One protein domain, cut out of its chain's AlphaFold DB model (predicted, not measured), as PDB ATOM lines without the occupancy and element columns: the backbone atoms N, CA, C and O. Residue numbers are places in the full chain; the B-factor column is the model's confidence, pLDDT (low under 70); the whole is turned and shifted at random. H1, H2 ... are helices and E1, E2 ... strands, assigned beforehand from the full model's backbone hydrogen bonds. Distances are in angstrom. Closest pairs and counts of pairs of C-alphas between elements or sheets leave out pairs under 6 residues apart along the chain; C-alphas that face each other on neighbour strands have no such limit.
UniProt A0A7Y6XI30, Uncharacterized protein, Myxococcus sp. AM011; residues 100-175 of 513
ATOM      1  N   VAL A 100     250.421 140.725 287.752       87.94
ATOM      2  CA  VAL A 100     250.440 139.479 288.523       87.94
ATOM      3  C   VAL A 100     251.895 139.116 288.781       87.94
ATOM      4  O   VAL A 100     252.624 138.797 287.842       87.94
ATOM      5  N   GLU A 101     252.309 139.188 290.040       89.75
ATOM      6  CA  GLU A 101     253.686 138.994 290.497       89.75
ATOM      7  C   GLU A 101     253.677 138.038 291.694       89.75
ATOM      8  O   GLU A 101     252.967 138.264 292.671       89.75
ATOM      9  N   ASP A 102     254.409 136.925 291.596       90.44
ATOM     10  CA  ASP A 102     254.602 135.954 292.686       90.44
ATOM     11  C   ASP A 102     253.312 135.486 293.400       90.44
ATOM     12  O   ASP A 102     253.298 135.220 294.601       90.44
ATOM     13  N   GLY A 103     252.214 135.349 292.644       92.00
ATOM     14  CA  GLY A 103     250.903 134.928 293.160       92.00
ATOM     15  C   GLY A 103     250.053 136.058 293.751       92.00
ATOM     16  O   GLY A 103     249.045 135.784 294.408       92.00
ATOM     17  N   TYR A 104     250.423 137.317 293.509       93.75
ATOM     18  CA  TYR A 104     249.699 138.515 293.924       93.75
ATOM     19  C   TYR A 104     249.295 139.361 292.723       93.75
ATOM     20  O   TYR A 104     250.018 139.442 291.737       93.75
ATOM     21  N   ARG A 105     248.147 140.025 292.828       92.62
ATOM     22  CA  ARG A 105     247.765 141.162 291.990       92.62
ATOM     23  C   ARG A 105     248.266 142.425 292.681       92.62
ATOM     24  O   ARG A 105     247.831 142.703 293.799       92.62
ATOM     25  N   VAL A 106     249.185 143.134 292.039       93.00
ATOM     26  CA  VAL A 106     249.891 144.305 292.574       93.00
ATOM     27  C   VAL A 106     249.502 145.534 291.761       93.00
ATOM     28  O   VAL A 106     249.494 145.459 290.539       93.00
ATOM     29  N   SER A 107     249.134 146.632 292.420       93.00
ATOM     30  CA  SER A 107     248.625 147.848 291.769       93.00
ATOM     31  C   SER A 107     249.680 148.632 290.977       93.00
ATOM     32  O   SER A 107     250.878 148.425 291.156       93.00
ATOM     33  N   GLU A 108     249.221 149.586 290.155       88.44
ATOM     34  CA  GLU A 108     250.025 150.419 289.237       88.44
ATOM     35  C   GLU A 108     251.333 150.985 289.813       88.44
ATOM     36  O   GLU A 108     252.357 150.963 289.129       88.44
ATOM     37  N   HIS A 109     251.316 151.501 291.044       91.38
ATOM     38  CA  HIS A 109     252.495 152.092 291.682       91.38
ATOM     39  C   HIS A 109     253.059 151.215 292.806       91.38
ATOM     40  O   HIS A 109     253.795 151.710 293.662       91.38
ATOM     41  N   HIS A 110     252.712 149.923 292.818       93.19
ATOM     42  CA  HIS A 110     253.163 148.939 293.803       93.19
ATOM     43  C   HIS A 110     252.861 149.358 295.247       93.19
ATOM     44  O   HIS A 110     253.647 149.097 296.157       93.19
ATOM     45  N   THR A 111     251.716 150.012 295.480       95.31
ATOM     46  CA  THR A 111     251.309 150.435 296.831       95.31
ATOM     47  C   THR A 111     250.240 149.551 297.470       95.31
ATOM     48  O   THR A 111     250.090 149.595 298.694       95.31
ATOM     49  N   LEU A 112     249.553 148.728 296.671       96.12
ATOM     50  CA  LEU A 112     248.500 147.799 297.073       96.12
ATOM     51  C   LEU A 112     248.768 146.416 296.476       96.12
ATOM     52  O   LEU A 112     249.188 146.297 295.326       96.12
ATOM     53  N   ALA A 113     248.449 145.363 297.222       96.06
ATOM     54  CA  ALA A 113     248.463 144.006 296.705       96.06
ATOM     55  C   ALA A 113     247.394 143.124 297.354       96.06
ATOM     56  O   ALA A 113     247.139 143.191 298.558       96.06
ATOM     57  N   VAL A 114     246.800 142.244 296.555       94.94
ATOM     58  CA  VAL A 114     245.908 141.172 297.018       94.94
ATOM     59  C   VAL A 114     246.369 139.850 296.408       94.94
ATOM     60  O   VAL A 114     246.909 139.858 295.303       94.94
ATOM     61  N   PRO A 115     246.171 138.693 297.058       93.50
ATOM     62  CA  PRO A 115     246.455 137.417 296.414       93.50
ATOM     63  C   PRO A 115     245.709 137.257 295.082       93.50
ATOM     64  O   PRO A 115     244.594 137.757 294.891       93.50
ATOM     65  N   GLU A 116     246.323 136.532 294.150       89.12
ATOM     66  CA  GLU A 116     245.702 136.144 292.880       89.12
ATOM     67  C   GLU A 116     244.498 135.218 293.111       89.12
ATOM     68  O   GLU A 116     243.535 135.227 292.344       89.12
ATOM     69  N   GLN A 117     244.514 134.455 294.210       85.75
ATOM     70  CA  GLN A 117     243.360 133.677 294.629       85.75
ATOM     71  C   GLN A 117     242.142 134.589 294.836       85.75
ATOM     72  O   GLN A 117     242.178 135.559 295.592       85.75
ATOM     73  N   ASN A 118     241.035 134.217 294.195       79.12
ATOM     74  CA  ASN A 118     239.761 134.899 294.362       79.12
ATOM     75  C   ASN A 118     239.281 134.866 295.818       79.12
ATOM     76  O   ASN A 118     239.421 133.856 296.507       79.12
ATOM     77  N   GLU A 119     238.616 135.950 296.216       83.56
ATOM     78  CA  GLU A 119     237.890 136.058 297.485       83.56
ATOM     79  C   GLU A 119     238.793 135.901 298.733       83.56
ATOM     80  O   GLU A 119     238.428 135.257 299.719       83.56
ATOM     81  N   SER A 120     239.989 136.502 298.699       86.81
ATOM     82  CA  SER A 120     240.963 136.420 299.793       86.81
ATOM     83  C   SER A 120     240.619 137.320 300.985       86.81
ATOM     84  O   SER A 120     240.029 138.389 300.850       86.81
ATOM     85  N   LYS A 121     241.039 136.908 302.184       90.06
ATOM     86  CA  LYS A 121     241.040 137.753 303.391       90.06
ATOM     87  C   LYS A 121     242.302 138.598 303.527       90.06
ATOM     88  O   LYS A 121     242.341 139.474 304.387       90.06
ATOM     89  N   ASP A 122     243.298 138.330 302.694       92.75
ATOM     90  CA  ASP A 122     244.590 138.990 302.750       92.75
ATOM     91  C   ASP A 122     244.611 140.184 301.796       92.75
ATOM     92  O   ASP A 122     244.278 140.079 300.615       92.75
ATOM     93  N   PHE A 123     245.029 141.320 302.335       96.00
ATOM     94  CA  PHE A 123     245.277 142.565 301.623       96.00
ATOM     95  C   PHE A 123     246.556 143.166 302.199       96.00
ATOM     96  O   PHE A 123     246.773 143.124 303.413       96.00
ATOM     97  N   TYR A 124     247.408 143.701 301.336       97.81
ATOM     98  CA  TYR A 124     248.665 144.330 301.700       97.81
ATOM     99  C   TYR A 124     248.716 145.733 301.115       97.81
ATOM    100  O   TYR A 124     248.309 145.952 299.976       97.81
ATOM    101  N   ALA A 125     249.218 146.678 301.897       98.00
ATOM    102  CA  ALA A 125     249.410 148.043 301.441       98.00
ATOM    103  C   ALA A 125     250.629 148.681 302.099       98.00
ATOM    104  O   ALA A 125     251.048 148.284 303.193       98.00
ATOM    105  N   THR A 126     251.192 149.692 301.444       97.62
ATOM    106  CA  THR A 126     252.238 150.520 302.055       97.62
ATOM    107  C   THR A 126     251.681 151.277 303.268       97.62
ATOM    108  O   THR A 126     250.498 151.631 303.289       97.62
ATOM    109  N   PRO A 127     252.505 151.588 304.285       96.56
ATOM    110  CA  PRO A 127     252.059 152.381 305.431       96.56
ATOM    111  C   PRO A 127     251.433 153.731 305.046       96.56
ATOM    112  O   PRO A 127     250.469 154.160 305.679       96.56
ATOM    113  N   ALA A 128     251.955 154.374 303.996       94.88
ATOM    114  CA  ALA A 128     251.435 155.639 303.486       94.88
ATOM    115  C   ALA A 128     250.000 155.493 302.960       94.88
ATOM    116  O   ALA A 128     249.138 156.298 303.313       94.88
ATOM    117  N   GLU A 129     249.727 154.439 302.189       95.94
ATOM    118  CA  GLU A 129     248.395 154.203 301.633       95.94
ATOM    119  C   GLU A 129     247.397 153.760 302.713       95.94
ATOM    120  O   GLU A 129     246.267 154.241 302.732       95.94
ATOM    121  N   ILE A 130     247.822 152.964 303.705       97.31
ATOM    122  CA  ILE A 130     246.983 152.650 304.879       97.31
ATOM    123  C   ILE A 130     246.566 153.937 305.608       97.31
ATOM    124  O   ILE A 130     245.391 154.112 305.938       97.31
ATOM    125  N   ASN A 131     247.515 154.847 305.855       96.81
ATOM    126  CA  ASN A 131     247.236 156.117 306.523       96.81
ATOM    127  C   ASN A 131     246.274 156.988 305.701       96.81
ATOM    128  O   ASN A 131     245.270 157.473 306.224       96.81
ATOM    129  N   ARG A 132     246.541 157.136 304.398       96.12
ATOM    130  CA  ARG A 132     245.696 157.917 303.490       96.12
ATOM    131  C   ARG A 132     244.271 157.365 303.428       96.12
ATOM    132  O   ARG A 132     243.322 158.126 303.619       96.12
ATOM    133  N   SER A 133     244.109 156.054 303.246       97.50
ATOM    134  CA  SER A 133     242.806 155.388 303.290       97.50
ATOM    135  C   SER A 133     242.074 155.633 304.606       97.50
ATOM    136  O   SER A 133     240.888 155.954 304.591       97.50
ATOM    137  N   ASN A 134     242.756 155.533 305.750       98.00
ATOM    138  CA  ASN A 134     242.128 155.770 307.049       98.00
ATOM    139  C   ASN A 134     241.660 157.215 307.236       98.00
ATOM    140  O   ASN A 134     240.568 157.411 307.770       98.00
ATOM    141  N   LEU A 135     242.417 158.204 306.751       97.19
ATOM    142  CA  LEU A 135     242.000 159.611 306.754       97.19
ATOM    143  C   LEU A 135     240.737 159.828 305.905       97.19
ATOM    144  O   LEU A 135     239.839 160.566 306.314       97.19
ATOM    145  N   ILE A 136     240.633 159.156 304.753       97.69
ATOM    146  CA  ILE A 136     239.430 159.202 303.908       97.69
ATOM    147  C   ILE A 136     238.245 158.544 304.625       97.69
ATOM    148  O   ILE A 136     237.177 159.150 304.750       97.69
ATOM    149  N   LEU A 137     238.433 157.317 305.125       97.25
ATOM    150  CA  LEU A 137     237.402 156.554 305.831       97.25
ATOM    151  C   LEU A 137     236.917 157.290 307.087       97.25
ATOM    152  O   LEU A 137     235.726 157.274 307.392       97.25
ATOM    153  N   GLU A 138     237.797 157.980 307.803       96.19
ATOM    154  CA  GLU A 138     237.420 158.814 308.941       96.19
ATOM    155  C   GLU A 138     236.599 160.036 308.511       96.19
ATOM    156  O   GLU A 138     235.534 160.287 309.081       96.19
ATOM    157  N   ALA A 139     237.027 160.755 307.469       95.50
ATOM    158  CA  ALA A 139     236.342 161.954 306.984       95.50
ATOM    159  C   ALA A 139     234.914 161.673 306.474       95.50
ATOM    160  O   ALA A 139     234.022 162.511 306.628       95.50
ATOM    161  N   ILE A 140     234.657 160.482 305.922       95.44
ATOM    162  CA  ILE A 140     233.301 160.037 305.544       95.44
ATOM    163  C   ILE A 140     232.515 159.404 306.705       95.44
ATOM    164  O   ILE A 140     231.359 159.009 306.523       95.44
ATOM    165  N   GLN A 141     233.114 159.324 307.897       94.94
ATOM    166  CA  GLN A 141     232.560 158.685 309.094       94.94
ATOM    167  C   GLN A 141     232.260 157.190 308.884       94.94
ATOM    168  O   GLN A 141     231.210 156.684 309.284       94.94
ATOM    169  N   SER A 142     233.184 156.487 308.232       95.69
ATOM    170  CA  SER A 142     233.140 155.038 308.048       95.69
ATOM    171  C   SER A 142     233.105 154.305 309.387       95.69
ATOM    172  O   SER A 142     233.772 154.691 310.353       95.69
ATOM    173  N   ARG A 143     232.382 153.180 309.426       93.69
ATOM    174  CA  ARG A 143     232.439 152.243 310.558       93.69
ATOM    175  C   ARG A 143     233.700 151.386 310.552       93.69
ATOM    176  O   ARG A 143     233.950 150.693 311.535       93.69
ATOM    177  N   VAL A 144     234.459 151.413 309.462       94.06
ATOM    178  CA  VAL A 144     235.645 150.589 309.261       94.06
ATOM    179  C   VAL A 144     236.904 151.440 309.402       94.06
ATOM    180  O   VAL A 144     236.953 152.615 309.031       94.06
ATOM    181  N   GLU A 145     237.923 150.814 309.966       96.00
ATOM    182  CA  GLU A 145     239.296 151.293 310.020       96.00
ATOM    183  C   GLU A 145     240.214 150.181 309.497       96.00
ATOM    184  O   GLU A 145     239.943 148.993 309.690       96.00
ATOM    185  N   LEU A 146     241.281 150.557 308.801       96.94
ATOM    186  CA  LEU A 146     242.283 149.643 308.269       96.94
ATOM    187  C   LEU A 146     243.460 149.563 309.241       96.94
ATOM    188  O   LEU A 146     244.240 150.506 309.373       96.94
ATOM    189  N   GLN A 147     243.608 148.429 309.917       96.75
ATOM    190  CA  GLN A 147     244.693 148.207 310.862       96.75
ATOM    191  C   GLN A 147     245.898 147.566 310.170       96.75
ATOM    192  O   GLN A 147     245.788 146.501 309.558       96.75
ATOM    193  N   ALA A 148     247.069 148.186 310.322       96.81
ATOM    194  CA  ALA A 148     248.329 147.632 309.844       96.81
ATOM    195  C   ALA A 148     248.808 146.473 310.742       96.81
ATOM    196  O   ALA A 148     249.170 146.664 311.906       96.81
ATOM    197  N   GLY A 149     248.833 145.270 310.181       94.81
ATOM    198  CA  GLY A 149     249.291 144.021 310.782       94.81
ATOM    199  C   GLY A 149     250.784 143.746 310.545       94.81
ATOM    200  O   GLY A 149     251.563 144.686 310.444       94.81
ATOM    201  N   PRO A 150     251.236 142.479 310.512       95.56
ATOM    202  CA  PRO A 150     252.649 142.135 310.311       95.56
ATOM    203  C   PRO A 150     253.200 142.600 308.951       95.56
ATOM    204  O   PRO A 150     252.444 142.963 308.048       95.56
ATOM    205  N   ALA A 151     254.530 142.587 308.814       94.94
ATOM    206  CA  ALA A 151     255.192 142.833 307.532       94.94
ATOM    207  C   ALA A 151     254.698 141.835 306.473       94.94
ATOM    208  O   ALA A 151     254.455 140.665 306.790       94.94
ATOM    209  N   ALA A 152     254.524 142.314 305.242       93.31
ATOM    210  CA  ALA A 152     254.128 141.463 304.134       93.31
ATOM    211  C   ALA A 152     255.255 140.471 303.765       93.31
ATOM    212  O   ALA A 152     256.410 140.660 304.162       93.31
ATOM    213  N   PRO A 153     254.933 139.382 303.045       91.56
ATOM    214  CA  PRO A 153     255.932 138.452 302.523       91.56
ATOM    215  C   PRO A 153     256.986 139.151 301.652       91.56
ATOM    216  O   PRO A 153     256.734 140.229 301.127       91.56
ATOM    217  N   GLU A 154     258.145 138.511 301.460       87.88
ATOM    218  CA  GLU A 154     259.281 139.071 300.704       87.88
ATOM    219  C   GLU A 154     258.936 139.725 299.345       87.88
ATOM    220  O   GLU A 154     259.453 140.818 299.113       87.88
ATOM    221  N   PRO A 155     258.049 139.176 298.479       88.56
ATOM    222  CA  PRO A 155     257.688 139.847 297.221       88.56
ATOM    223  C   PRO A 155     257.004 141.214 297.407       88.56
ATOM    224  O   PRO A 155     256.904 141.986 296.462       88.56
ATOM    225  N   LEU A 156     256.550 141.536 298.621       92.88
ATOM    226  CA  LEU A 156     255.823 142.752 298.981       92.88
ATOM    227  C   LEU A 156     256.512 143.496 300.141       92.88
ATOM    228  O   LEU A 156     255.834 144.101 300.968       92.88
ATOM    229  N   ALA A 157     257.844 143.423 300.249       85.44
ATOM    230  CA  ALA A 157     258.613 143.793 301.449       85.44
ATOM    231  C   ALA A 157     258.340 145.198 302.044       85.44
ATOM    232  O   ALA A 157     258.526 145.385 303.249       85.44
ATOM    233  N   ASP A 158     257.859 146.157 301.247       92.12
ATOM    234  CA  ASP A 158     257.528 147.526 301.684       92.12
ATOM    235  C   ASP A 158     256.073 147.696 302.171       92.12
ATOM    236  O   ASP A 158     255.639 148.788 302.554       92.12
ATOM    237  N   MET A 159     255.297 146.611 302.180       97.38
ATOM    238  CA  MET A 159     253.894 146.595 302.578       97.38
ATOM    239  C   MET A 159     253.681 145.948 303.949       97.38
ATOM    240  O   MET A 159     254.496 145.185 304.477       97.38
ATOM    241  N   ARG A 160     252.514 146.222 304.533       98.00
ATOM    242  CA  ARG A 160     252.013 145.538 305.730       98.00
ATOM    243  C   ARG A 160     250.702 144.847 305.403       98.00
ATOM    244  O   ARG A 160     249.923 145.352 304.598       98.00
ATOM    245  N   ALA A 161     250.454 143.708 306.044       97.19
ATOM    246  CA  ALA A 161     249.138 143.085 306.007       97.19
ATOM    247  C   ALA A 161     248.100 144.062 306.574       97.19
ATOM    248  O   ALA A 161     248.375 144.756 307.552       97.19
ATOM    249  N   VAL A 162     246.911 144.111 305.990       97.50
ATOM    250  CA  VAL A 162     245.841 145.025 306.381       97.50
ATOM    251  C   VAL A 162     244.656 144.218 306.874       97.50
ATOM    252  O   VAL A 162     244.178 143.306 306.205       97.50
ATOM    253  N   THR A 163     244.168 144.550 308.066       94.94
ATOM    254  CA  THR A 163     242.964 143.943 308.640       94.94
ATOM    255  C   THR A 163     241.897 145.018 308.825       94.94
ATOM    256  O   THR A 163     242.177 146.022 309.479       94.94
ATOM    257  N   PRO A 164     240.674 144.842 308.292       93.94
ATOM    258  CA  PRO A 164     239.593 145.774 308.545       93.94
ATOM    259  C   PRO A 164     239.038 145.510 309.948       93.94
ATOM    260  O   PRO A 164     238.707 144.373 310.296       93.94
ATOM    261  N   VAL A 165     238.929 146.556 310.759       93.62
ATOM    262  CA  VAL A 165     238.413 146.486 312.130       93.62
ATOM    263  C   VAL A 165     237.262 147.473 312.319       93.62
ATOM    264  O   VAL A 165     237.210 148.499 311.633       93.62
ATOM    265  N   PRO A 166     236.294 147.179 313.206       93.38
ATOM    266  CA  PRO A 166     235.262 148.145 313.531       93.38
ATOM    267  C   PRO A 166     235.894 149.317 314.280       93.38
ATOM    268  O   PRO A 166     236.558 149.128 315.299       93.38
ATOM    269  N   ARG A 167     235.617 150.539 313.824       93.25
ATOM    270  CA  ARG A 167     236.064 151.770 314.492       93.25
ATOM    271  C   ARG A 167     235.496 151.889 315.910       93.25
ATOM    272  O   ARG A 167     236.110 152.483 316.788       93.25
ATOM    273  N   ASN A 168     234.317 151.308 316.148       91.56
ATOM    274  CA  ASN A 168     233.761 151.110 317.483       91.56
ATOM    275  C   ASN A 168     233.937 149.638 317.911       91.56
ATOM    276  O   ASN A 168     233.176 148.792 317.440       91.56
ATOM    277  N   PRO A 169     234.845 149.318 318.855       89.00
ATOM    278  CA  PRO A 169     235.093 147.941 319.290       89.00
ATOM    279  C   PRO A 169     233.899 147.245 319.960       89.00
ATOM    280  O   PRO A 169     233.917 146.029 320.132       89.00
ATOM    281  N   GLN A 170     232.874 147.993 320.386       89.25
ATOM    282  CA  GLN A 170     231.640 147.427 320.942       89.25
ATOM    283  C   GLN A 170     230.644 146.987 319.857       89.25
ATOM    284  O   GLN A 170     229.595 146.432 320.182       89.25
ATOM    285  N   GLN A 171     230.948 147.241 318.583       84.75
ATOM    286  CA  GLN A 171     230.130 146.855 317.439       84.75
ATOM    287  C   GLN A 171     230.853 145.777 316.616       84.75
ATOM    288  O   GLN A 171     232.082 145.798 316.521       84.75
ATOM    289  N   PRO A 172     230.127 144.820 316.014       82.94
ATOM    290  CA  PRO A 172     230.730 143.907 315.049       82.94
ATOM    291  C   PRO A 172     231.219 144.685 313.818       82.94
ATOM    292  O   PRO A 172     230.642 145.713 313.468       82.94
ATOM    293  N   LEU A 173     232.245 144.163 313.130       79.31
ATOM    294  CA  LEU A 173     232.715 144.736 311.859       79.31
ATOM    295  C   LEU A 173     231.566 144.844 310.849       79.31
ATOM    296  O   LEU A 173     231.374 145.893 310.240       79.31
ATOM    297  N   PHE A 174     230.779 143.770 310.732       79.69
ATOM    298  CA  PHE A 174     229.577 143.716 309.911       79.69
ATOM    299  C   PHE A 174     228.448 142.981 310.645       79.69
ATOM    300  O   PHE A 174     228.630 141.865 311.128       79.69
ATOM    301  N   ASP A 175     227.276 143.609 310.705       74.50
ATOM    302  CA  ASP A 175     225.998 143.111 311.234       74.50
ATOM    303  C   ASP A 175     224.948 142.965 310.118       74.50
ATOM    304  O   ASP A 175     223.777 143.308 310.270       74.50
TER     305      ASP A 175
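What this domain is: This is residues 100 to 175 of the 513 residues of an uncharacterized protein of Myxococcus sp. AM011 (UniProt A0A7Y6XI30). A long hairpin, E3 and E4, has helix H1 packed lengthwise along it, mainly on E3; a small hairpin, E1 and E2, sits crosswise toward one end. Residues 124 to 125 pair briefly with both E2 and E4. The 76 printed residues run E1, E2, H1, E3, E4: mixed class, both sheets antiparallel, under half in named elements. The whole is compact, radius of gyration of the C-alphas 13.1 A, spanning 38 by 23 by 20 A.

Where its parts are: Find E3, residues 144 to 151, 21.1 A, from C-alpha 144 at (235.645, 150.589, 309.261). E4, residues 160 to 166, runs 18.7 A to C-alpha 166 at (235.262, 148.145, 313.531). H1 is residues 127 to 139, 18.5 A; E1 is 104 to 106, E2 112 to 115.

How they stand to each other: Across E3 and E4, N 147 and O 163 are 2.8 A apart. The closest C-alphas of H1 and E3, Asn 134 and Glu 145, are 6.1 A apart. H1 has every O i to N i+4 pair within hydrogen-bond range. Across E1 and E2, N 105 is 2.8 A from O 114.

The domain as a whole: The printed part has no cut. The link E2 to H1 is long. No printed residue is under pLDDT 70.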